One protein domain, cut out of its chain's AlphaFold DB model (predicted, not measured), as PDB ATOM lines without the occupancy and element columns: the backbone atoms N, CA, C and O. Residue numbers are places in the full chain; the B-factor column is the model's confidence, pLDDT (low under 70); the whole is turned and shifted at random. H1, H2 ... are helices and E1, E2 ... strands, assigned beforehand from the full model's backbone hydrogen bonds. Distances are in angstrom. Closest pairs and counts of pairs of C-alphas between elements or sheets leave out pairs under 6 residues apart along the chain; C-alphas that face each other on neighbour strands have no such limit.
ATOM      1  N   ARG A 317     -36.595 -26.257  38.577       98.44
ATOM      2  CA  ARG A 317     -37.409 -26.497  39.779       98.44
ATOM      3  C   ARG A 317     -38.891 -26.646  39.440       98.44
ATOM      4  O   ARG A 317     -39.556 -27.524  39.995       98.44
ATOM      5  N   GLY A 318     -39.376 -25.869  38.471       98.44
ATOM      6  CA  GLY A 318     -40.703 -26.038  37.887       98.44
ATOM      7  C   GLY A 318     -40.906 -27.447  37.323       98.44
ATOM      8  O   GLY A 318     -41.887 -28.112  37.662       98.44
ATOM      9  N   CYS A 319     -39.937 -27.945  36.550       98.06
ATOM     10  CA  CYS A 319     -39.938 -29.306  36.012       98.06
ATOM     11  C   CYS A 319     -39.899 -30.381  37.111       98.06
ATOM     12  O   CYS A 319     -40.646 -31.355  37.022       98.06
ATOM     13  N   VAL A 320     -39.112 -30.202  38.178       98.44
ATOM     14  CA  VAL A 320     -39.103 -31.127  39.329       98.44
ATOM     15  C   VAL A 320     -40.488 -31.203  39.977       98.44
ATOM     16  O   VAL A 320     -41.007 -32.302  40.172       98.44
ATOM     17  N   TYR A 321     -41.139 -30.067  40.252       98.75
ATOM     18  CA  TYR A 321     -42.494 -30.072  40.811       98.75
ATOM     19  C   TYR A 321     -43.525 -30.697  39.868       98.75
ATOM     20  O   TYR A 321     -44.413 -31.419  40.327       98.75
ATOM     21  N   LEU A 322     -43.399 -30.473  38.559       98.38
ATOM     22  CA  LEU A 322     -44.243 -31.126  37.563       98.38
ATOM     23  C   LEU A 322     -44.038 -32.649  37.569       98.38
ATOM     24  O   LEU A 322     -45.016 -33.398  37.543       98.38
ATOM     25  N   CYS A 323     -42.796 -33.128  37.674       97.88
ATOM     26  CA  CYS A 323     -42.499 -34.551  37.830       97.88
ATOM     27  C   CYS A 323     -43.102 -35.128  39.121       97.88
ATOM     28  O   CYS A 323     -43.769 -36.161  39.059       97.88
ATOM     29  N   MET A 324     -42.946 -34.450  40.265       98.19
ATOM     30  CA  MET A 324     -43.555 -34.864  41.540       98.19
ATOM     31  C   MET A 324     -45.079 -34.969  41.428       98.19
ATOM     32  O   MET A 324     -45.669 -35.951  41.879       98.19
ATOM     33  N   ALA A 325     -45.719 -33.980  40.796       97.75
ATOM     34  CA  ALA A 325     -47.160 -33.978  40.579       97.75
ATOM     35  C   ALA A 325     -47.588 -35.149  39.686       97.75
ATOM     36  O   ALA A 325     -48.505 -35.888  40.035       97.75
ATOM     37  N   SER A 326     -46.894 -35.340  38.561       96.62
ATOM     38  CA  SER A 326     -47.212 -36.358  37.554       96.62
ATOM     39  C   SER A 326     -47.084 -37.781  38.104       96.62
ATOM     40  O   SER A 326     -47.947 -38.620  37.857       96.62
ATOM     41  N   ARG A 327     -46.049 -38.052  38.909       94.94
ATOM     42  CA  ARG A 327     -45.831 -39.366  39.531       94.94
ATOM     43  C   ARG A 327     -46.876 -39.736  40.578       94.94
ATOM     44  O   ARG A 327     -47.134 -40.918  40.759       94.94
ATOM     45  N   LYS A 328     -47.482 -38.750  41.245       94.25
ATOM     46  CA  LYS A 328     -48.518 -38.983  42.264       94.25
ATOM     47  C   LYS A 328     -49.918 -39.172  41.663       94.25
ATOM     48  O   LYS A 328     -50.850 -39.523  42.379       94.25
ATOM     49  N   VAL A 329     -50.089 -38.961  40.351       93.94
ATOM     50  CA  VAL A 329     -51.387 -39.099  39.664       93.94
ATOM     51  C   VAL A 329     -51.997 -40.500  39.793       93.94
ATOM     52  O   VAL A 329     -53.169 -40.555  40.163       93.94
ATOM     53  N   PRO A 330     -51.279 -41.615  39.533       92.62
ATOM     54  CA  PRO A 330     -51.872 -42.953  39.604       92.62
ATOM     55  C   PRO A 330     -52.448 -43.272  40.987       92.62
ATOM     56  O   PRO A 330     -53.512 -43.868  41.086       92.62
ATOM     57  N   GLU A 331     -51.800 -42.787  42.049       91.38
ATOM     58  CA  GLU A 331     -52.259 -42.939  43.436       91.38
ATOM     59  C   GLU A 331     -53.489 -42.082  43.777       91.38
ATOM     60  O   GLU A 331     -54.055 -42.226  44.851       91.38
ATOM     61  N   GLY A 332     -53.894 -41.150  42.911       86.44
ATOM     62  CA  GLY A 332     -55.070 -40.297  43.109       86.44
ATOM     63  C   GLY A 332     -56.319 -40.759  42.355       86.44
ATOM     64  O   GLY A 332     -57.391 -40.162  42.545       86.44
ATOM     65  N   ILE A 333     -56.183 -41.773  41.493       86.75
ATOM     66  CA  ILE A 333     -57.250 -42.325  40.657       86.75
ATOM     67  C   ILE A 333     -57.826 -43.558  41.369       86.75
ATOM     68  O   ILE A 333     -57.075 -44.492  41.644       86.75
ATOM     69  N   PRO A 334     -59.141 -43.602  41.652       80.06
ATOM     70  CA  PRO A 334     -59.766 -44.813  42.163       80.06
ATOM     71  C   PRO A 334     -59.664 -45.904  41.092       80.06
ATOM     72  O   PRO A 334     -60.234 -45.756  40.008       80.06
ATOM     73  N   TYR A 335     -58.948 -46.992  41.371       62.88
ATOM     74  CA  TYR A 335     -59.085 -48.196  40.558       62.88
ATOM     75  C   TYR A 335     -60.442 -48.830  40.879       62.88
ATOM     76  O   TYR A 335     -60.758 -48.997  42.057       62.88
ATOM     77  N   ALA A 363     -64.384 -49.251  56.931       69.81
ATOM     78  CA  ALA A 363     -63.173 -48.591  57.415       69.81
ATOM     79  C   ALA A 363     -62.011 -48.646  56.403       69.81
ATOM     80  O   ALA A 363     -61.295 -47.655  56.244       69.81
ATOM     81  N   ASP A 364     -61.839 -49.770  55.699       73.75
ATOM     82  CA  ASP A 364     -60.817 -49.930  54.653       73.75
ATOM     83  C   ASP A 364     -61.129 -49.067  53.409       73.75
ATOM     84  O   ASP A 364     -60.236 -48.414  52.859       73.75
ATOM     85  N   ASP A 365     -62.404 -48.963  53.007       77.12
ATOM     86  CA  ASP A 365     -62.827 -48.078  51.907       77.12
ATOM     87  C   ASP A 365     -62.662 -46.590  52.268       77.12
ATOM     88  O   ASP A 365     -62.203 -45.790  51.445       77.12
ATOM     89  N   ASP A 366     -62.959 -46.199  53.510       80.88
ATOM     90  CA  ASP A 366     -62.730 -44.834  53.993       80.88
ATOM     91  C   ASP A 366     -61.233 -44.482  54.062       80.88
ATOM     92  O   ASP A 366     -60.834 -43.381  53.656       80.88
ATOM     93  N   GLU A 367     -60.377 -45.417  54.487       84.81
ATOM     94  CA  GLU A 367     -58.921 -45.244  54.463       84.81
ATOM     95  C   GLU A 367     -58.393 -45.113  53.023       84.81
ATOM     96  O   GLU A 367     -57.580 -44.227  52.727       84.81
ATOM     97  N   ALA A 368     -58.886 -45.935  52.092       84.38
ATOM     98  CA  ALA A 368     -58.536 -45.844  50.676       84.38
ATOM     99  C   ALA A 368     -58.967 -44.499  50.068       84.38
ATOM    100  O   ALA A 368     -58.181 -43.830  49.385       84.38
ATOM    101  N   ARG A 369     -60.187 -44.033  50.366       86.25
ATOM    102  CA  ARG A 369     -60.688 -42.711  49.949       86.25
ATOM    103  C   ARG A 369     -59.834 -41.572  50.494       86.25
ATOM    104  O   ARG A 369     -59.553 -40.626  49.746       86.25
ATOM    105  N   ALA A 370     -59.403 -41.663  51.751       89.00
ATOM    106  CA  ALA A 370     -58.507 -40.691  52.367       89.00
ATOM    107  C   ALA A 370     -57.147 -40.646  51.649       89.00
ATOM    108  O   ALA A 370     -56.702 -39.559  51.268       89.00
ATOM    109  N   LYS A 371     -56.548 -41.808  51.353       89.50
ATOM    110  CA  LYS A 371     -55.296 -41.918  50.576       89.50
ATOM    111  C   LYS A 371     -55.429 -41.293  49.184       89.50
ATOM    112  O   LYS A 371     -54.607 -40.457  48.800       89.50
ATOM    113  N   TYR A 372     -56.507 -41.596  48.454       91.38
ATOM    114  CA  TYR A 372     -56.763 -40.983  47.146       91.38
ATOM    115  C   TYR A 372     -56.915 -39.455  47.244       91.38
ATOM    116  O   TYR A 372     -56.448 -38.710  46.375       91.38
ATOM    117  N   ALA A 373     -57.588 -38.960  48.285       91.44
ATOM    118  CA  ALA A 373     -57.763 -37.528  48.505       91.44
ATOM    119  C   ALA A 373     -56.435 -36.823  48.824       91.44
ATOM    120  O   ALA A 373     -56.189 -35.731  48.300       91.44
ATOM    121  N   GLU A 374     -55.570 -37.450  49.622       94.69
ATOM    122  CA  GLU A 374     -54.232 -36.947  49.931       94.69
ATOM    123  C   GLU A 374     -53.354 -36.878  48.678       94.69
ATOM    124  O   GLU A 374     -52.789 -35.819  48.386       94.69
ATOM    125  N   ALA A 375     -53.319 -37.949  47.880       94.62
ATOM    126  CA  ALA A 375     -52.590 -37.979  46.615       94.62
ATOM    127  C   ALA A 375     -53.055 -36.855  45.674       94.62
ATOM    128  O   ALA A 375     -52.238 -36.077  45.176       94.62
ATOM    129  N   ARG A 376     -54.374 -36.663  45.513       95.12
ATOM    130  CA  ARG A 376     -54.925 -35.549  44.717       95.12
ATOM    131  C   ARG A 376     -54.536 -34.176  45.269       95.12
ATOM    132  O   ARG A 376     -54.247 -33.263  44.490       95.12
ATOM    133  N   LYS A 377     -54.540 -33.996  46.595       96.81
ATOM    134  CA  LYS A 377     -54.124 -32.741  47.245       96.81
ATOM    135  C   LYS A 377     -52.646 -32.458  46.980       96.81
ATOM    136  O   LYS A 377     -52.301 -31.322  46.644       96.81
ATOM    137  N   PHE A 378     -51.797 -33.476  47.080       97.25
ATOM    138  CA  PHE A 378     -50.370 -33.379  46.791       97.25
ATOM    139  C   PHE A 378     -50.114 -33.011  45.327       97.25
ATOM    140  O   PHE A 378     -49.429 -32.018  45.070       97.25
ATOM    141  N   THR A 379     -50.736 -33.719  44.376       97.94
ATOM    142  CA  THR A 379     -50.633 -33.433  42.934       97.94
ATOM    143  C   THR A 379     -50.983 -31.982  42.628       97.94
ATOM    144  O   THR A 379     -50.199 -31.278  41.992       97.94
ATOM    145  N   LYS A 380     -52.115 -31.486  43.147       97.81
ATOM    146  CA  LYS A 380     -52.528 -30.086  42.962       97.81
ATOM    147  C   LYS A 380     -51.535 -29.099  43.565       97.81
ATOM    148  O   LYS A 380     -51.270 -28.058  42.970       97.81
ATOM    149  N   SER A 381     -51.015 -29.397  44.754       98.19
ATOM    150  CA  SER A 381     -50.044 -28.539  45.439       98.19
ATOM    151  C   SER A 381     -48.752 -28.412  44.630       98.19
ATOM    152  O   SER A 381     -48.313 -27.298  44.343       98.19
ATOM    153  N   MET A 382     -48.180 -29.539  44.191       98.50
ATOM    154  CA  MET A 382     -46.957 -29.544  43.387       98.50
ATOM    155  C   MET A 382     -47.179 -28.907  42.012       98.50
ATOM    156  O   MET A 382     -46.386 -28.061  41.611       98.50
ATOM    157  N   ALA A 383     -48.302 -29.184  41.344       98.50
ATOM    158  CA  ALA A 383     -48.644 -28.542  40.076       98.50
ATOM    159  C   ALA A 383     -48.734 -27.009  40.200       98.50
ATOM    160  O   ALA A 383     -48.212 -26.286  39.357       98.50
ATOM    161  N   LYS A 384     -49.315 -26.482  41.287       98.50
ATOM    162  CA  LYS A 384     -49.345 -25.029  41.546       98.50
ATOM    163  C   LYS A 384     -47.960 -24.432  41.801       98.50
ATOM    164  O   LYS A 384     -47.719 -23.285  41.429       98.50
ATOM    165  N   ARG A 385     -47.050 -25.180  42.433       98.56
ATOM    166  CA  ARG A 385     -45.648 -24.753  42.587       98.56
ATOM    167  C   ARG A 385     -44.930 -24.734  41.240       98.56
ATOM    168  O   ARG A 385     -44.253 -23.753  40.956       98.56
ATOM    169  N   ALA A 386     -45.149 -25.751  40.405       98.69
ATOM    170  CA  ALA A 386     -44.634 -25.793  39.037       98.69
ATOM    171  C   ALA A 386     -45.116 -24.585  38.221       98.69
ATOM    172  O   ALA A 386     -44.296 -23.881  37.643       98.69
ATOM    173  N   LEU A 387     -46.420 -24.274  38.262       98.38
ATOM    174  CA  LEU A 387     -46.993 -23.098  37.595       98.38
ATOM    175  C   LEU A 387     -46.308 -21.794  38.012       98.38
ATOM    176  O   LEU A 387     -46.025 -20.958  37.161       98.38
ATOM    177  N   ARG A 388     -46.028 -21.614  39.308       98.25
ATOM    178  CA  ARG A 388     -45.351 -20.410  39.808       98.25
ATOM    179  C   ARG A 388     -43.960 -20.253  39.201       98.25
ATOM    180  O   ARG A 388     -43.630 -19.168  38.734       98.25
ATOM    181  N   ASP A 389     -43.161 -21.313  39.233       98.44
ATOM    182  CA  ASP A 389     -41.781 -21.264  38.747       98.44
ATOM    183  C   ASP A 389     -41.728 -21.136  37.218       98.44
ATOM    184  O   ASP A 389     -40.954 -20.335  36.703       98.44
ATOM    185  N   LEU A 390     -42.609 -21.837  36.493       98.56
ATOM    186  CA  LEU A 390     -42.722 -21.724  35.038       98.56
ATOM    187  C   LEU A 390     -43.194 -20.328  34.608       98.56
ATOM    188  O   LEU A 390     -42.620 -19.760  33.688       98.56
ATOM    189  N   MET A 391     -44.173 -19.726  35.292       97.94
ATOM    190  CA  MET A 391     -44.575 -18.338  35.017       97.94
ATOM    191  C   MET A 391     -43.449 -17.341  35.320       97.94
ATOM    192  O   MET A 391     -43.258 -16.394  34.565       97.94
ATOM    193  N   ALA A 392     -42.679 -17.553  36.390       96.94
ATOM    194  CA  ALA A 392     -41.524 -16.714  36.708       96.94
ATOM    195  C   ALA A 392     -40.376 -16.876  35.696       96.94
ATOM    196  O   ALA A 392     -39.673 -15.909  35.419       96.94
ATOM    197  N   PHE A 393     -40.199 -18.069  35.124       97.38
ATOM    198  CA  PHE A 393     -39.307 -18.291  33.988       97.38
ATOM    199  C   PHE A 393     -39.800 -17.539  32.742       97.38
ATOM    200  O   PHE A 393     -39.041 -16.779  32.150       97.38
ATOM    201  N   LEU A 394     -41.086 -17.673  32.391       97.12
ATOM    202  CA  LEU A 394     -41.676 -16.974  31.244       97.12
ATOM    203  C   LEU A 394     -41.627 -15.445  31.389       97.12
ATOM    204  O   LEU A 394     -41.503 -14.753  30.387       97.12
ATOM    205  N   ALA A 395     -41.670 -14.913  32.614       95.50
ATOM    206  CA  ALA A 395     -41.585 -13.476  32.893       95.50
ATOM    207  C   ALA A 395     -40.302 -12.803  32.374       95.50
ATOM    208  O   ALA A 395     -40.254 -11.578  32.280       95.50
ATOM    209  N   GLN A 396     -39.271 -13.588  32.054       92.00
ATOM    210  CA  GLN A 396     -37.999 -13.096  31.523       92.00
ATOM    211  C   GLN A 396     -38.048 -12.790  30.024       92.00
ATOM    212  O   GLN A 396     -37.120 -12.188  29.490       92.00
ATOM    213  N   PHE A 397     -39.119 -13.202  29.349       94.50
ATOM    214  CA  PHE A 397     -39.276 -13.048  27.914       94.50
ATOM    215  C   PHE A 397     -40.390 -12.063  27.592       94.50
ATOM    216  O   PHE A 397     -41.367 -11.908  28.336       94.50
ATOM    217  N   ASP A 398     -40.261 -11.476  26.408       95.00
ATOM    218  CA  ASP A 398     -41.182 -10.468  25.913       95.00
ATOM    219  C   ASP A 398     -41.890 -10.905  24.645       95.00
ATOM    220  O   ASP A 398     -41.345 -11.651  23.824       95.00
ATOM    221  N   TYR A 399     -43.082 -10.355  24.473       95.69
ATOM    222  CA  TYR A 399     -43.925 -10.507  23.304       95.69
ATOM    223  C   TYR A 399     -44.375  -9.132  22.800       95.69
ATOM    224  O   TYR A 399     -44.670  -8.240  23.594       95.69
ATOM    225  N   ALA A 400     -44.446  -8.967  21.484       94.56
ATOM    226  CA  ALA A 400     -45.022  -7.795  20.836       94.56
ATOM    227  C   ALA A 400     -46.041  -8.243  19.782       94.56
ATOM    228  O   ALA A 400     -45.688  -9.041  18.911       94.56
ATOM    229  N   PRO A 401     -47.288  -7.746  19.827       93.19
ATOM    230  CA  PRO A 401     -48.287  -8.044  18.805       93.19
ATOM    231  C   PRO A 401     -48.046  -7.293  17.487       93.19
ATOM    232  O   PRO A 401     -48.532  -7.718  16.439       93.19
ATOM    233  N   ASP A 402     -47.317  -6.180  17.539       91.38
ATOM    234  CA  ASP A 402     -47.239  -5.157  16.499       91.38
ATOM    235  C   ASP A 402     -45.793  -4.716  16.204       91.38
ATOM    236  O   ASP A 402     -45.552  -3.567  15.837       91.38
ATOM    237  N   LEU A 403     -44.813  -5.621  16.316       90.69
ATOM    238  CA  LEU A 403     -43.407  -5.286  16.077       90.69
ATOM    239  C   LEU A 403     -43.203  -4.792  14.630       90.69
ATOM    240  O   LEU A 403     -43.499  -5.536  13.691       90.69
ATOM    241  N   PRO A 404     -42.646  -3.587  14.400       90.94
ATOM    242  CA  PRO A 404     -42.380  -3.095  13.056       90.94
ATOM    243  C   PRO A 404     -41.439  -4.032  12.295       90.94
ATOM    244  O   PRO A 404     -40.312  -4.286  12.727       90.94
ATOM    245  N   VAL A 405     -41.849  -4.482  11.105       88.44
ATOM    246  CA  VAL A 405     -41.070  -5.413  10.263       88.44
ATOM    247  C   VAL A 405     -39.685  -4.843   9.933       88.44
ATOM    248  O   VAL A 405     -38.721  -5.590   9.758       88.44
ATOM    249  N   LYS A 406     -39.559  -3.508   9.894       86.38
ATOM    250  CA  LYS A 406     -38.276  -2.816   9.730       86.38
ATOM    251  C   LYS A 406     -37.265  -3.196  10.818       86.38
ATOM    252  O   LYS A 406     -36.111  -3.416  10.482       86.38
ATOM    253  N   LEU A 407     -37.674  -3.327  12.083       87.19
ATOM    254  CA  LEU A 407     -36.755  -3.685  13.172       87.19
ATOM    255  C   LEU A 407     -36.161  -5.080  12.978       87.19
ATOM    256  O   LEU A 407     -34.959  -5.269  13.161       87.19
ATOM    257  N   ASN A 408     -36.985  -6.035  12.547       87.31
ATOM    258  CA  ASN A 408     -36.515  -7.378  12.225       87.31
ATOM    259  C   ASN A 408     -35.589  -7.372  10.992       87.31
ATOM    260  O   ASN A 408     -34.547  -8.023  10.988       87.31
ATOM    261  N   LYS A 409     -35.920  -6.603   9.947       88.38
ATOM    262  CA  LYS A 409     -35.047  -6.444   8.769       88.38
ATOM    263  C   LYS A 409     -33.694  -5.833   9.138       88.38
ATOM    264  O   LYS A 409     -32.672  -6.392   8.760       88.38
ATOM    265  N   ASP A 410     -33.693  -4.760   9.928       87.94
ATOM    266  CA  ASP A 410     -32.479  -4.094  10.406       87.94
ATOM    267  C   ASP A 410     -31.612  -5.056  11.232       87.94
ATOM    268  O   ASP A 410     -30.397  -5.111  11.050       87.94
ATOM    269  N   PHE A 411     -32.219  -5.845  12.127       90.38
ATOM    270  CA  PHE A 411     -31.504  -6.871  12.889       90.38
ATOM    271  C   PHE A 411     -30.839  -7.898  11.962       90.38
ATOM    272  O   PHE A 411     -29.628  -8.111  12.054       90.38
ATOM    273  N   ASN A 412     -31.601  -8.479  11.032       91.50
ATOM    274  CA  ASN A 412     -31.096  -9.487  10.099       91.50
ATOM    275  C   ASN A 412     -30.003  -8.940   9.174       91.50
ATOM    276  O   ASN A 412     -29.008  -9.623   8.941       91.50
ATOM    277  N   GLU A 413     -30.132  -7.704   8.690       92.50
ATOM    278  CA  GLU A 413     -29.097  -7.054   7.885       92.50
ATOM    279  C   GLU A 413     -27.811  -6.861   8.692       92.50
ATOM    280  O   GLU A 413     -26.723  -7.185   8.217       92.50
ATOM    281  N   ARG A 414     -27.910  -6.399   9.947       91.75
ATOM    282  CA  ARG A 414     -26.733  -6.239  10.809       91.75
ATOM    283  C   ARG A 414     -26.059  -7.575  11.117       91.75
ATOM    284  O   ARG A 414     -24.832  -7.641  11.097       91.75
ATOM    285  N   VAL A 415     -26.837  -8.627  11.373       92.12
ATOM    286  CA  VAL A 415     -26.324  -9.992  11.576       92.12
ATOM    287  C   VAL A 415     -25.660 -10.519  10.303       92.12
ATOM    288  O   VAL A 415     -24.572 -11.088  10.372       92.12
ATOM    289  N   PHE A 416     -26.257 -10.279   9.133       92.50
ATOM    290  CA  PHE A 416     -25.668 -10.638   7.846       92.50
ATOM    291  C   PHE A 416     -24.347  -9.900   7.600       92.50
ATOM    292  O   PHE A 416     -23.350 -10.513   7.238       92.50
ATOM    293  N   LEU A 417     -24.279  -8.597   7.859       92.62
ATOM    294  CA  LEU A 417     -23.029  -7.843   7.745       92.62
ATOM    295  C   LEU A 417     -21.966  -8.347   8.736       92.62
ATOM    296  O   LEU A 417     -20.792  -8.455   8.375       92.62
ATOM    297  N   ALA A 418     -22.360  -8.701   9.964       91.69
ATOM    298  CA  ALA A 418     -21.457  -9.311  10.939       91.69
ATOM    299  C   ALA A 418     -20.896 -10.651  10.440       91.69
ATOM    300  O   ALA A 418     -19.701 -10.905  10.595       91.69
ATOM    301  N   SER A 419     -21.720 -11.485   9.792       89.81
ATOM    302  CA  SER A 419     -21.270 -12.765   9.230       89.81
ATOM    303  C   SER A 419     -20.290 -12.595   8.062       89.81
ATOM    304  O   SER A 419     -19.430 -13.448   7.862       89.81
ATOM    305  N   GLN A 420     -20.337 -11.454   7.364       90.81
ATOM    306  CA  GLN A 420     -19.340 -11.041   6.367       90.81
ATOM    307  C   GLN A 420     -18.072 -10.408   6.981       90.81
ATOM    308  O   GLN A 420     -17.204  -9.923   6.256       90.81
ATOM    309  N   GLY A 421     -17.941 -10.386   8.312       86.44
ATOM    310  CA  GLY A 421     -16.764  -9.879   9.026       86.44
ATOM    311  C   GLY A 421     -16.809  -8.389   9.388       86.44
ATOM    312  O   GLY A 421     -15.807  -7.839   9.857       86.44
ATOM    313  N   VAL A 422     -17.949  -7.709   9.212       87.81
ATOM    314  CA  VAL A 422     -18.103  -6.303   9.611       87.81
ATOM    315  C   VAL A 422     -18.255  -6.207  11.132       87.81
ATOM    316  O   VAL A 422     -19.278  -6.587  11.688       87.81
ATOM    317  N   ARG A 423     -17.251  -5.642  11.816       78.31
ATOM    318  CA  ARG A 423     -17.218  -5.546  13.294       78.31
ATOM    319  C   ARG A 423     -18.216  -4.553  13.902       78.31
ATOM    320  O   ARG A 423     -18.588  -4.688  15.059       78.31
ATOM    321  N   SER A 424     -18.622  -3.531  13.150       81.25
ATOM    322  CA  SER A 424     -19.635  -2.551  13.573       81.25
ATOM    323  C   SER A 424     -20.646  -2.370  12.444       81.25
ATOM    324  O   SER A 424     -20.581  -1.392  11.694       81.25
ATOM    325  N   PRO A 425     -21.536  -3.356  12.246       78.56
ATOM    326  CA  PRO A 425     -22.481  -3.315  11.150       78.56
ATOM    327  C   PRO A 425     -23.520  -2.232  11.427       78.56
ATOM    328  O   PRO A 425     -24.105  -2.176  12.513       78.56
ATOM    329  N   ARG A 426     -23.728  -1.355  10.446       76.12
ATOM    330  CA  ARG A 426     -24.712  -0.270  10.479       76.12
ATOM    331  C   ARG A 426     -25.645  -0.444   9.287       76.12
ATOM    332  O   ARG A 426     -25.159  -0.685   8.189       76.12
ATOM    333  N   CYS A 427     -26.947  -0.312   9.517       65.00
ATOM    334  CA  CYS A 427     -27.941  -0.306   8.443       65.00
ATOM    335  C   CYS A 427     -27.863   1.030   7.681       65.00
ATOM    336  O   CYS A 427     -27.765   2.092   8.308       65.00
ATOM    337  N   GLY A 428     -27.879   0.976   6.346       57.25
ATOM    338  CA  GLY A 428     -27.811   2.160   5.476       57.25
ATOM    339  C   GLY A 428     -29.072   3.035   5.523       57.25
ATOM    340  O   GLY A 428     -28.973   4.255   5.406       57.25
ATOM    341  N   ASP A 429     -30.230   2.428   5.805       55.34
ATOM    342  CA  ASP A 429     -31.565   3.052   5.738       55.34
ATOM    343  C   ASP A 429     -32.155   3.406   7.126       55.34
ATOM    344  O   ASP A 429     -33.349   3.701   7.300       55.34
ATOM    345  N   GLY A 430     -31.303   3.420   8.156       54.16
ATOM    346  CA  GLY A 430     -31.666   3.647   9.561       54.16
ATOM    347  C   GLY A 430     -32.160   5.059   9.919       54.16
ATOM    348  O   GLY A 430     -32.350   5.340  11.098       54.16
ATOM    349  N   ASN A 431     -32.368   5.951   8.944       52.41
ATOM    350  CA  ASN A 431     -32.727   7.359   9.178       52.41
ATOM    351  C   ASN A 431     -34.238   7.648   9.236       52.41
ATOM    352  O   ASN A 431     -34.627   8.784   9.513       52.41
ATOM    353  N   GLY A 432     -35.093   6.663   8.951       61.66
ATOM    354  CA  GLY A 432     -36.544   6.800   9.128       61.66
ATOM    355  C   GLY A 432     -36.957   6.532  10.581       61.66
ATOM    356  O   GLY A 432     -36.458   5.545  11.131       61.66
ATOM    357  N   PRO A 433     -37.850   7.346  11.180       66.88
ATOM    358  CA  PRO A 433     -38.321   7.134  12.547       66.88
ATOM    359  C   PRO A 433     -38.949   5.744  12.687       66.88
ATOM    360  O   PRO A 433     -39.693   5.305  11.809       66.88
ATOM    361  N   THR A 434     -38.624   5.037  13.768       73.75
ATOM    362  CA  THR A 434     -39.277   3.762  14.098       73.75
ATOM    363  C   THR A 434     -40.652   4.046  14.694       73.75
ATOM    364  O   THR A 434     -40.767   4.864  15.607       73.75
ATOM    365  N   GLU A 435     -41.689   3.385  14.178       79.50
ATOM    366  CA  GLU A 435     -43.034   3.470  14.751       79.50
ATOM    367  C   GLU A 435     -43.046   2.895  16.178       79.50
ATOM    368  O   GLU A 435     -42.356   1.905  16.439       79.50
ATOM    369  N   PRO A 436     -43.778   3.518  17.119       83.62
ATOM    370  CA  PRO A 436     -43.928   2.970  18.459       83.62
ATOM    371  C   PRO A 436     -44.709   1.652  18.400       83.62
ATOM    372  O   PRO A 436     -45.663   1.536  17.636       83.62
ATOM    373  N   HIS A 437     -44.324   0.691  19.237       89.56
ATOM    374  CA  HIS A 437     -44.962  -0.623  19.335       89.56
ATOM    375  C   HIS A 437     -45.100  -1.061  20.789       89.56
ATOM    376  O   HIS A 437     -44.423  -0.532  21.681       89.56
ATOM    377  N   THR A 438     -45.974  -2.033  21.023       91.81
ATOM    378  CA  THR A 438     -46.330  -2.481  22.369       91.81
ATOM    379  C   THR A 438     -45.535  -3.722  22.758       91.81
ATOM    380  O   THR A 438     -45.262  -4.602  21.944       91.81
ATOM    381  N   VAL A 439     -45.123  -3.788  24.025       92.81
ATOM    382  CA  VAL A 439     -44.333  -4.899  24.564       92.81
ATOM    383  C   VAL A 439     -44.990  -5.406  25.838       92.81
ATOM    384  O   VAL A 439     -45.195  -4.636  26.776       92.81
ATOM    385  N   TYR A 440     -45.264  -6.704  25.870       94.88
ATOM    386  CA  TYR A 440     -45.852  -7.427  26.990       94.88
ATOM    387  C   TYR A 440     -44.856  -8.428  27.562       94.88
ATOM    388  O   TYR A 440     -44.170  -9.121  26.808       94.88
ATOM    389  N   SER A 441     -44.819  -8.566  28.890       95.00
ATOM    390  CA  SER A 441     -44.197  -9.740  29.504       95.00
ATOM    391  C   SER A 441     -45.065 -10.971  29.233       95.00
ATOM    392  O   SER A 441     -46.295 -10.891  29.277       95.00
ATOM    393  N   LEU A 442     -44.461 -12.133  28.976       95.75
ATOM    394  CA  LEU A 442     -45.219 -13.338  28.605       95.75
ATOM    395  C   LEU A 442     -46.345 -13.735  29.584       95.75
ATOM    396  O   LEU A 442     -47.426 -14.084  29.107       95.75
ATOM    397  N   PRO A 443     -46.174 -13.671  30.921       96.19
ATOM    398  CA  PRO A 443     -47.243 -13.963  31.876       96.19
ATOM    399  C   PRO A 443     -48.492 -13.092  31.713       96.19
ATOM    400  O   PRO A 443     -49.584 -13.542  32.063       96.19
ATOM    401  N   GLU A 444     -48.372 -11.880  31.165       95.94
ATOM    402  CA  GLU A 444     -49.520 -10.995  30.928       95.94
ATOM    403  C   GLU A 444     -50.495 -11.594  29.908       95.94
ATOM    404  O   GLU A 444     -51.707 -11.454  30.059       95.94
ATOM    405  N   LEU A 445     -49.998 -12.359  28.926       95.56
ATOM    406  CA  LEU A 445     -50.848 -13.059  27.960       95.56
ATOM    407  C   LEU A 445     -51.687 -14.168  28.614       95.56
ATOM    408  O   LEU A 445     -52.750 -14.523  28.109       95.56
ATOM    409  N   PHE A 446     -51.235 -14.702  29.749       95.69
ATOM    410  CA  PHE A 446     -51.933 -15.745  30.502       95.69
ATOM    411  C   PHE A 446     -52.867 -15.184  31.586       95.69
ATOM    412  O   PHE A 446     -53.505 -15.952  32.314       95.69
ATOM    413  N   ALA A 447     -52.995 -13.860  31.706       93.44
ATOM    414  CA  ALA A 447     -53.921 -13.243  32.645       93.44
ATOM    415  C   ALA A 447     -55.384 -13.657  32.379       93.44
ATOM    416  O   ALA A 447     -55.753 -14.155  31.311       93.44
ATOM    417  N   ALA A 448     -56.253 -13.455  33.377       90.94
ATOM    418  CA  ALA A 448     -57.681 -13.766  33.252       90.94
ATOM    419  C   ALA A 448     -58.344 -13.018  32.083       90.94
ATOM    420  O   ALA A 448     -59.207 -13.576  31.399       90.94
ATOM    421  N   VAL A 449     -57.895 -11.782  31.866       90.81
ATOM    422  CA  VAL A 449     -58.252 -10.916  30.747       90.81
ATOM    423  C   VAL A 449     -56.959 -10.647  29.971       90.81
ATOM    424  O   VAL A 449     -56.079  -9.991  30.530       90.81
ATOM    425  N   PRO A 450     -56.798 -11.182  28.747       87.06
ATOM    426  CA  PRO A 450     -55.613 -10.918  27.938       87.06
ATOM    427  C   PRO A 450     -55.600  -9.461  27.436       87.06
ATOM    428  O   PRO A 450     -56.655  -8.813  27.448       87.06
ATOM    429  N   PRO A 451     -54.446  -8.949  26.968       92.44
ATOM    430  CA  PRO A 451     -54.373  -7.628  26.350       92.44
ATOM    431  C   PRO A 451     -55.383  -7.462  25.200       92.44
ATOM    432  O   PRO A 451     -55.658  -8.401  24.448       92.44
ATOM    433  N   ALA A 452     -55.993  -6.279  25.108       89.12
ATOM    434  CA  ALA A 452     -57.121  -6.021  24.207       89.12
ATOM    435  C   ALA A 452     -56.701  -5.725  22.756       89.12
ATOM    436  O   ALA A 452     -57.518  -5.819  21.845       89.12
ATOM    437  N   ASP A 453     -55.441  -5.360  22.556       90.00
ATOM    438  CA  ASP A 453     -54.798  -4.978  21.294       90.00
ATOM    439  C   ASP A 453     -54.187  -6.170  20.539       90.00
ATOM    440  O   ASP A 453     -53.574  -6.006  19.485       90.00
ATOM    441  N   LEU A 454     -54.368  -7.388  21.052       91.31
ATOM    442  CA  LEU A 454     -53.860  -8.588  20.413       91.31
ATOM    443  C   LEU A 454     -54.536  -8.829  19.047       91.31
ATOM    444  O   LEU A 454     -55.766  -8.944  18.988       91.31
ATOM    445  N   PRO A 455     -53.773  -9.020  17.950       89.00
ATOM    446  CA  PRO A 455     -54.354  -9.343  16.654       89.00
ATOM    447  C   PRO A 455     -55.094 -10.691  16.682       89.00
ATOM    448  O   PRO A 455     -54.824 -11.535  17.552       89.00
ATOM    449  N   PRO A 456     -56.030 -10.914  15.741       86.56
ATOM    450  CA  PRO A 456     -56.788 -12.154  15.670       86.56
ATOM    451  C   PRO A 456     -55.867 -13.344  15.375       86.56
ATOM    452  O   PRO A 456     -55.118 -13.333  14.399       86.56
ATOM    453  N   TYR A 457     -55.974 -14.399  16.187       85.56
ATOM    454  CA  TYR A 457     -55.258 -15.661  15.988       85.56
ATOM    455  C   TYR A 457     -56.247 -16.831  15.775       85.56
ATOM    456  O   TYR A 457     -57.246 -16.916  16.502       85.56
ATOM    457  N   PRO A 458     -55.997 -17.755  14.827       82.88
ATOM    458  CA  PRO A 458     -54.865 -17.785  13.896       82.88
ATOM    459  C   PRO A 458     -54.930 -16.655  12.860       82.88
ATOM    460  O   PRO A 458     -56.017 -16.204  12.497       82.88
ATOM    461  N   ASN A 459     -53.763 -16.199  12.393       71.69
ATOM    462  CA  ASN A 459     -53.678 -15.120  11.412       71.69
ATOM    463  C   ASN A 459     -54.427 -15.522  10.129       71.69
ATOM    464  O   ASN A 459     -54.031 -16.445   9.412       71.69
ATOM    465  N   GLN A 460     -55.533 -14.833   9.852       68.75
ATOM    466  CA  GLN A 460     -56.447 -15.196   8.772       68.75
ATOM    467  C   GLN A 460     -55.830 -15.029   7.376       68.75
ATOM    468  O   GLN A 460     -56.296 -15.673   6.437       68.75
ATOM    469  N   GLU A 461     -54.793 -14.201   7.214       61.25
ATOM    470  CA  GLU A 461     -54.106 -14.035   5.927       61.25
ATOM    471  C   GLU A 461     -53.250 -15.258   5.575       61.25
ATOM    472  O   GLU A 461     -53.308 -15.747   4.444       61.25
ATOM    473  N   LEU A 462     -52.548 -15.827   6.561       58.19
ATOM    474  CA  LEU A 462     -51.777 -17.065   6.395       58.19
ATOM    475  C   LEU A 462     -52.691 -18.271   6.133       58.19
ATOM    476  O   LEU A 462     -52.379 -19.129   5.307       58.19
ATOM    477  N   THR A 487     -47.097  -3.824   7.822       83.25
ATOM    478  CA  THR A 487     -45.886  -3.106   8.255       83.25
ATOM    479  C   THR A 487     -45.372  -3.606   9.605       83.25
ATOM    480  O   THR A 487     -44.232  -3.313   9.974       83.25
ATOM    481  N   THR A 488     -46.179  -4.402  10.308       88.06
ATOM    482  CA  THR A 488     -45.910  -4.980  11.625       88.06
ATOM    483  C   THR A 488     -46.111  -6.498  11.627       88.06
ATOM    484  O   THR A 488     -46.778  -7.056  10.752       88.06
ATOM    485  N   CYS A 489     -45.511  -7.182  12.599       87.94
ATOM    486  CA  CYS A 489     -45.645  -8.619  12.816       87.94
ATOM    487  C   CYS A 489     -45.676  -8.962  14.313       87.94
ATOM    488  O   CYS A 489     -45.106  -8.248  15.135       87.94
ATOM    489  N   GLU A 490     -46.281 -10.099  14.657       91.12
ATOM    490  CA  GLU A 490     -46.184 -10.653  16.009       91.12
ATOM    491  C   GLU A 490     -44.779 -11.218  16.255       91.12
ATOM    492  O   GLU A 490     -44.230 -11.913  15.398       91.12
ATOM    493  N   TRP A 491     -44.208 -10.955  17.429       93.00
ATOM    494  CA  TRP A 491     -42.854 -11.372  17.783       93.00
ATOM    495  C   TRP A 491     -42.766 -11.838  19.233       93.00
ATOM    496  O   TRP A 491     -43.397 -11.263  20.120       93.00
ATOM    497  N   VAL A 492     -41.939 -12.851  19.491       95.75
ATOM    498  CA  VAL A 492     -41.614 -13.344  20.834       95.75
ATOM    499  C   VAL A 492     -40.102 -13.494  20.978       95.75
ATOM    500  O   VAL A 492     -39.415 -13.832  20.020       95.75
ATOM    501  N   THR A 493     -39.575 -13.219  22.170       95.62
ATOM    502  CA  THR A 493     -38.152 -13.444  22.473       95.62
ATOM    503  C   THR A 493     -37.843 -14.938  22.413       95.62
ATOM    504  O   THR A 493     -38.445 -15.718  23.151       95.62
ATOM    505  N   TYR A 494     -36.899 -15.343  21.563       95.44
ATOM    506  CA  TYR A 494     -36.496 -16.743  21.458       95.44
ATOM    507  C   TYR A 494     -35.663 -17.185  22.669       95.44
ATOM    508  O   TYR A 494     -34.719 -16.505  23.081       95.44
ATOM    509  N   HIS A 495     -35.967 -18.378  23.184       95.56
ATOM    510  CA  HIS A 495     -35.150 -19.086  24.163       95.56
ATOM    511  C   HIS A 495     -35.240 -20.606  23.912       95.56
ATOM    512  O   HIS A 495     -36.352 -21.111  23.753       95.56
ATOM    513  N   PRO A 496     -34.133 -21.379  23.958       95.19
ATOM    514  CA  PRO A 496     -34.124 -22.818  23.643       95.19
ATOM    515  C   PRO A 496     -35.152 -23.681  24.397       95.19
ATOM    516  O   PRO A 496     -35.604 -24.715  23.907       95.19
ATOM    517  N   LEU A 497     -35.508 -23.269  25.614       96.12
ATOM    518  CA  LEU A 497     -36.453 -23.971  26.494       96.12
ATOM    519  C   LEU A 497     -37.872 -23.371  26.496       96.12
ATOM    520  O   LEU A 497     -38.714 -23.845  27.259       96.12
ATOM    521  N   LEU A 498     -38.159 -22.349  25.680       96.38
ATOM    522  CA  LEU A 498     -39.457 -21.659  25.684       96.38
ATOM    523  C   LEU A 498     -40.604 -22.619  25.355       96.38
ATOM    524  O   LEU A 498     -41.534 -22.766  26.148       96.38
ATOM    525  N   THR A 499     -40.506 -23.327  24.229       94.81
ATOM    526  CA  THR A 499     -41.509 -24.320  23.823       94.81
ATOM    527  C   THR A 499     -41.745 -25.373  24.916       94.81
ATOM    528  O   THR A 499     -42.894 -25.672  25.245       94.81
ATOM    529  N   GLU A 500     -40.692 -25.918  25.528       95.94
ATOM    530  CA  GLU A 500     -40.823 -26.926  26.592       95.94
ATOM    531  C   GLU A 500     -41.510 -26.357  27.844       95.94
ATOM    532  O   GLU A 500     -42.364 -27.011  28.449       95.94
ATOM    533  N   ALA A 501     -41.190 -25.114  28.216       97.75
ATOM    534  CA  ALA A 501     -41.817 -24.430  29.341       97.75
ATOM    535  C   ALA A 501     -43.311 -24.182  29.102       97.75
ATOM    536  O   ALA A 501     -44.114 -24.409  30.008       97.75
ATOM    537  N   LEU A 502     -43.700 -23.784  27.886       97.94
ATOM    538  CA  LEU A 502     -45.103 -23.576  27.514       97.94
ATOM    539  C   LEU A 502     -45.914 -24.881  27.595       97.94
ATOM    540  O   LEU A 502     -47.016 -24.894  28.146       97.94
ATOM    541  N   HIS A 503     -45.362 -26.003  27.124       96.94
ATOM    542  CA  HIS A 503     -46.016 -27.312  27.251       96.94
ATOM    543  C   HIS A 503     -46.098 -27.775  28.712       96.94
ATOM    544  O   HIS A 503     -47.154 -28.221  29.169       96.94
ATOM    545  N   SER A 504     -45.012 -27.607  29.469       98.06
ATOM    546  CA  SER A 504     -44.965 -27.910  30.904       98.06
ATOM    547  C   SER A 504     -45.981 -27.088  31.700       98.06
ATOM    548  O   SER A 504     -46.588 -27.590  32.651       98.06
ATOM    549  N   LEU A 505     -46.227 -25.841  31.287       97.88
ATOM    550  CA  LEU A 505     -47.231 -24.962  31.881       97.88
ATOM    551  C   LEU A 505     -48.648 -25.516  31.674       97.88
ATOM    552  O   LEU A 505     -49.415 -25.609  32.635       97.88
ATOM    553  N   LEU A 506     -48.988 -25.954  30.455       98.00
ATOM    554  CA  LEU A 506     -50.294 -26.563  30.166       98.00
ATOM    555  C   LEU A 506     -50.510 -27.852  30.960       98.00
ATOM    556  O   LEU A 506     -51.561 -28.020  31.579       98.00
ATOM    557  N   LEU A 507     -49.503 -28.731  31.008       98.00
ATOM    558  CA  LEU A 507     -49.563 -29.951  31.819       98.00
ATOM    559  C   LEU A 507     -49.776 -29.624  33.301       98.00
ATOM    560  O   LEU A 507     -50.614 -30.239  33.963       98.00
ATOM    561  N   SER A 508     -49.084 -28.607  33.813       98.25
ATOM    562  CA  SER A 508     -49.257 -28.145  35.189       98.25
ATOM    563  C   SER A 508     -50.677 -27.615  35.440       98.25
ATOM    564  O   SER A 508     -51.264 -27.921  36.477       98.25
ATOM    565  N   HIS A 509     -51.287 -26.896  34.491       97.88
ATOM    566  CA  HIS A 509     -52.685 -26.457  34.601       97.88
ATOM    567  C   HIS A 509     -53.679 -27.624  34.614       97.88
ATOM    568  O   HIS A 509     -54.634 -27.584  35.402       97.88
ATOM    569  N   CYS A 510     -53.443 -28.662  33.803       97.00
ATOM    570  CA  CYS A 510     -54.229 -29.899  33.812       97.00
ATOM    571  C   CYS A 510     -54.165 -30.581  35.186       97.00
ATOM    572  O   CYS A 510     -55.199 -30.877  35.786       97.00
ATOM    573  N   LEU A 511     -52.958 -30.766  35.730       97.19
ATOM    574  CA  LEU A 511     -52.744 -31.411  37.033       97.19
ATOM    575  C   LEU A 511     -53.268 -30.572  38.207       97.19
ATOM    576  O   LEU A 511     -53.753 -31.117  39.200       97.19
ATOM    577  N   ALA A 512     -53.227 -29.245  38.086       96.75
ATOM    578  CA  ALA A 512     -53.816 -28.329  39.059       96.75
ATOM    579  C   ALA A 512     -55.359 -28.327  39.033       96.75
ATOM    580  O   ALA A 512     -55.969 -27.747  39.935       96.75
ATOM    581  N   GLN A 513     -55.982 -28.989  38.047       94.81
ATOM    582  CA  GLN A 513     -57.426 -28.979  37.786       94.81
ATOM    583  C   GLN A 513     -57.971 -27.561  37.590       94.81
ATOM    584  O   GLN A 513     -58.997 -27.173  38.151       94.81
ATOM    585  N   THR A 514     -57.250 -26.777  36.791       95.50
ATOM    586  CA  THR A 514     -57.721 -25.472  36.319       95.50
ATOM    587  C   THR A 514     -58.999 -25.666  35.492       95.50
ATOM    588  O   THR A 514     -59.158 -26.698  34.838       95.50
ATOM    589  N   SER A 515     -59.935 -24.710  35.522       96.31
ATOM    590  CA  SER A 515     -61.206 -24.864  34.797       96.31
ATOM    591  C   SER A 515     -60.980 -25.075  33.292       96.31
ATOM    592  O   SER A 515     -60.059 -24.497  32.718       96.31
ATOM    593  N   ALA A 516     -61.840 -25.857  32.629       95.12
ATOM    594  CA  ALA A 516     -61.688 -26.151  31.199       95.12
ATOM    595  C   ALA A 516     -61.656 -24.879  30.328       95.12
ATOM    596  O   ALA A 516     -60.862 -24.792  29.397       95.12
ATOM    597  N   LYS A 517     -62.470 -23.869  30.673       95.38
ATOM    598  CA  LYS A 517     -62.485 -22.565  29.986       95.38
ATOM    599  C   LYS A 517     -61.150 -21.835  30.112       95.38
ATOM    600  O   LYS A 517     -60.656 -21.263  29.147       95.38
ATOM    601  N   GLU A 518     -60.568 -21.854  31.304       95.31
ATOM    602  CA  GLU A 518     -59.279 -21.225  31.556       95.31
ATOM    603  C   GLU A 518     -58.132 -21.995  30.889       95.31
ATOM    604  O   GLU A 518     -57.295 -21.382  30.234       95.31
ATOM    605  N   LEU A 519     -58.132 -23.328  30.964       95.50
ATOM    606  CA  LEU A 519     -57.159 -24.161  30.260       95.50
ATOM    607  C   LEU A 519     -57.218 -23.938  28.743       95.50
ATOM    608  O   LEU A 519     -56.177 -23.844  28.102       95.50
ATOM    609  N   GLN A 520     -58.418 -23.802  28.171       95.31
ATOM    610  CA  GLN A 520     -58.596 -23.485  26.754       95.31
ATOM    611  C   GLN A 520     -57.995 -22.118  26.393       95.31
ATOM    612  O   GLN A 520     -57.343 -22.001  25.357       95.31
ATOM    613  N   ARG A 521     -58.164 -21.098  27.250       95.06
ATOM    614  CA  ARG A 521     -57.528 -19.782  27.067       95.06
ATOM    615  C   ARG A 521     -56.003 -19.893  27.086       95.06
ATOM    616  O   ARG A 521     -55.345 -19.359  26.197       95.06
ATOM    617  N   HIS A 522     -55.448 -20.620  28.053       96.12
ATOM    618  CA  HIS A 522     -54.002 -20.839  28.151       96.12
ATOM    619  C   HIS A 522     -53.462 -21.610  26.944       96.12
ATOM    620  O   HIS A 522     -52.457 -21.210  26.367       96.12
ATOM    621  N   ALA A 523     -54.152 -22.666  26.506       96.12
ATOM    622  CA  ALA A 523     -53.778 -23.444  25.324       96.12
ATOM    623  C   ALA A 523     -53.803 -22.602  24.040       96.12
ATOM    624  O   ALA A 523     -52.907 -22.723  23.207       96.12
ATOM    625  N   TYR A 524     -54.792 -21.714  23.900       95.19
ATOM    626  CA  TYR A 524     -54.854 -20.759  22.794       95.19
ATOM    627  C   TYR A 524     -53.633 -19.827  22.777       95.19
ATOM    628  O   TYR A 524     -53.017 -19.643  21.727       95.19
ATOM    629  N   MET A 525     -53.234 -19.294  23.937       95.69
ATOM    630  CA  MET A 525     -52.060 -18.419  24.041       95.69
ATOM    631  C   MET A 525     -50.745 -19.163  23.815       95.69
ATOM    632  O   MET A 525     -49.875 -18.650  23.118       95.69
ATOM    633  N   VAL A 526     -50.611 -20.397  24.312       96.31
ATOM    634  CA  VAL A 526     -49.456 -21.250  23.985       96.31
ATOM    635  C   VAL A 526     -49.364 -21.484  22.480       96.31
ATOM    636  O   VAL A 526     -48.297 -21.297  21.906       96.31
ATOM    637  N   ALA A 527     -50.474 -21.825  21.818       94.19
ATOM    638  CA  ALA A 527     -50.478 -22.049  20.374       94.19
ATOM    639  C   ALA A 527     -50.024 -20.801  19.599       94.19
ATOM    640  O   ALA A 527     -49.220 -20.910  18.672       94.19
ATOM    641  N   ARG A 528     -50.489 -19.619  20.019       93.38
ATOM    642  CA  ARG A 528     -50.069 -18.325  19.472       93.38
ATOM    643  C   ARG A 528     -48.571 -18.077  19.655       93.38
ATOM    644  O   ARG A 528     -47.890 -17.791  18.675       93.38
ATOM    645  N   LEU A 529     -48.048 -18.238  20.873       94.25
ATOM    646  CA  LEU A 529     -46.630 -18.021  21.183       94.25
ATOM    647  C   LEU A 529     -45.724 -18.987  20.414       94.25
ATOM    648  O   LEU A 529     -44.750 -18.552  19.814       94.25
ATOM    649  N   SER A 530     -46.084 -20.268  20.332       90.88
ATOM    650  CA  SER A 530     -45.338 -21.258  19.540       90.88
ATOM    651  C   SER A 530     -45.431 -21.027  18.027       90.88
ATOM    652  O   SER A 530     -44.599 -21.524  17.265       90.88
ATOM    653  N   SER A 531     -46.464 -20.327  17.550       86.19
ATOM    654  CA  SER A 531     -46.539 -19.885  16.155       86.19
ATOM    655  C   SER A 531     -45.655 -18.665  15.908       86.19
ATOM    656  O   SER A 531     -44.982 -18.620  14.884       86.19
ATOM    657  N   ALA A 532     -45.648 -17.701  16.833       82.50
ATOM    658  CA  ALA A 532     -44.770 -16.539  16.763       82.50
ATOM    659  C   ALA A 532     -43.295 -16.968  16.832       82.50
ATOM    660  O   ALA A 532     -42.513 -16.558  15.988       82.50
ATOM    661  N   GLU A 533     -42.938 -17.878  17.744       82.38
ATOM    662  CA  GLU A 533     -41.575 -18.410  17.890       82.38
ATOM    663  C   GLU A 533     -41.067 -19.017  16.573       82.38
ATOM    664  O   GLU A 533     -39.985 -18.671  16.110       82.38
ATOM    665  N   ARG A 534     -41.888 -19.826  15.893       74.19
ATOM    666  CA  ARG A 534     -41.538 -20.413  14.587       74.19
ATOM    667  C   ARG A 534     -41.359 -19.398  13.462       74.19
ATOM    668  O   ARG A 534     -40.710 -19.717  12.478       74.19
ATOM    669  N   ALA A 535     -41.961 -18.216  13.568       59.34
ATOM    670  CA  ALA A 535     -41.726 -17.132  12.620       59.34
ATOM    671  C   ALA A 535     -40.424 -16.365  12.924       59.34
ATOM    672  O   ALA A 535     -39.925 -15.653  12.052       59.34
ATOM    673  N   THR A 536     -39.889 -16.497  14.145       57.12
ATOM    674  CA  THR A 536     -38.638 -15.856  14.588       57.12
ATOM    675  C   THR A 536     -37.388 -16.723  14.408       57.12
ATOM    676  O   THR A 536     -36.297 -16.170  14.278       57.12
ATOM    677  N   THR A 537     -37.539 -18.053  14.406       48.38
ATOM    678  CA  THR A 537     -36.473 -19.053  14.185       48.38
ATOM    679  C   THR A 537     -36.323 -19.405  12.717       48.38
ATOM    680  O   THR A 537     -35.169 -19.536  12.255       48.38
TER     681      THR A 537
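This is residues 317 to 335, 363 to 462 and 487 to 537 of the 537 residues of an uncharacterized protein of Ophiocordyceps camponoti-rufipedis (UniProt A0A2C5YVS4). A small two-strand sheet, E1 and E2, stands between a helical body and the helix H3 near one end of a rod. In the body H1, H2 and H5 form an up-and-down bundle, each running against the one before; H6 folds back along H5 and reaches E2, and the long H2 begins well beyond the bundle. The 170 printed residues hold six named helices and two named strands, ordered H1 H2 E1 H3 H4 E2 H5 H6; the class is mostly helix. The whole is loose, radius of gyration of the C-alphas 21.5 A, spanning 81 by 35 by 24 A.

E1, residues 398 to 404, and E2, residues 488 to 492, are antiparallel neighbours, with N 400 and O 491 within hydrogen-bond range at 2.9 A. H3, residues 405 to 419, touches no helix. The closest C-alphas of E2 and H6, residues 516 to 536, are those of Trp 491 and Ala 532, 5.6 A apart. H5, residues 498 to 511, and H6 touch as a helical hairpin, at a shallow tilt of 8 degrees, opposite ways; their closest C-alphas, Leu 502 and Val 526, are 6.1 A apart. H2, residues 363 to 394, touches H5 with its residues 379 to 394 alone, closest at C-alphas 383 and 508, 4.9 A. H1, residues 317 to 327, touches H2, closest at C-alphas 318 and 386, 4.1 A. H4, residues 442 to 445, touches H2, closest at C-alphas 442 and 394, 5.7 A. Every O i to N i+4 pair is within hydrogen-bond range in H1, H2, H3, H5 and H6; H4 is too short for one.

H2 runs 46.3 A from C-alpha 363 at (-63.173, -48.591, 57.415), H6 30.2 A to C-alpha 536 at (-38.638, -15.856, 14.588), H3 21.1 A and H5 20.0 A.

Residues 336 to 362 and 463 to 486 are not printed, with C-alpha gaps of 17.4 A and 15.3 A. The link from H3 to H4 is long, 22 residues. Confidence is under 70 at residues 335, 363, 427 to 433, 460 to 462 and 535 to 537.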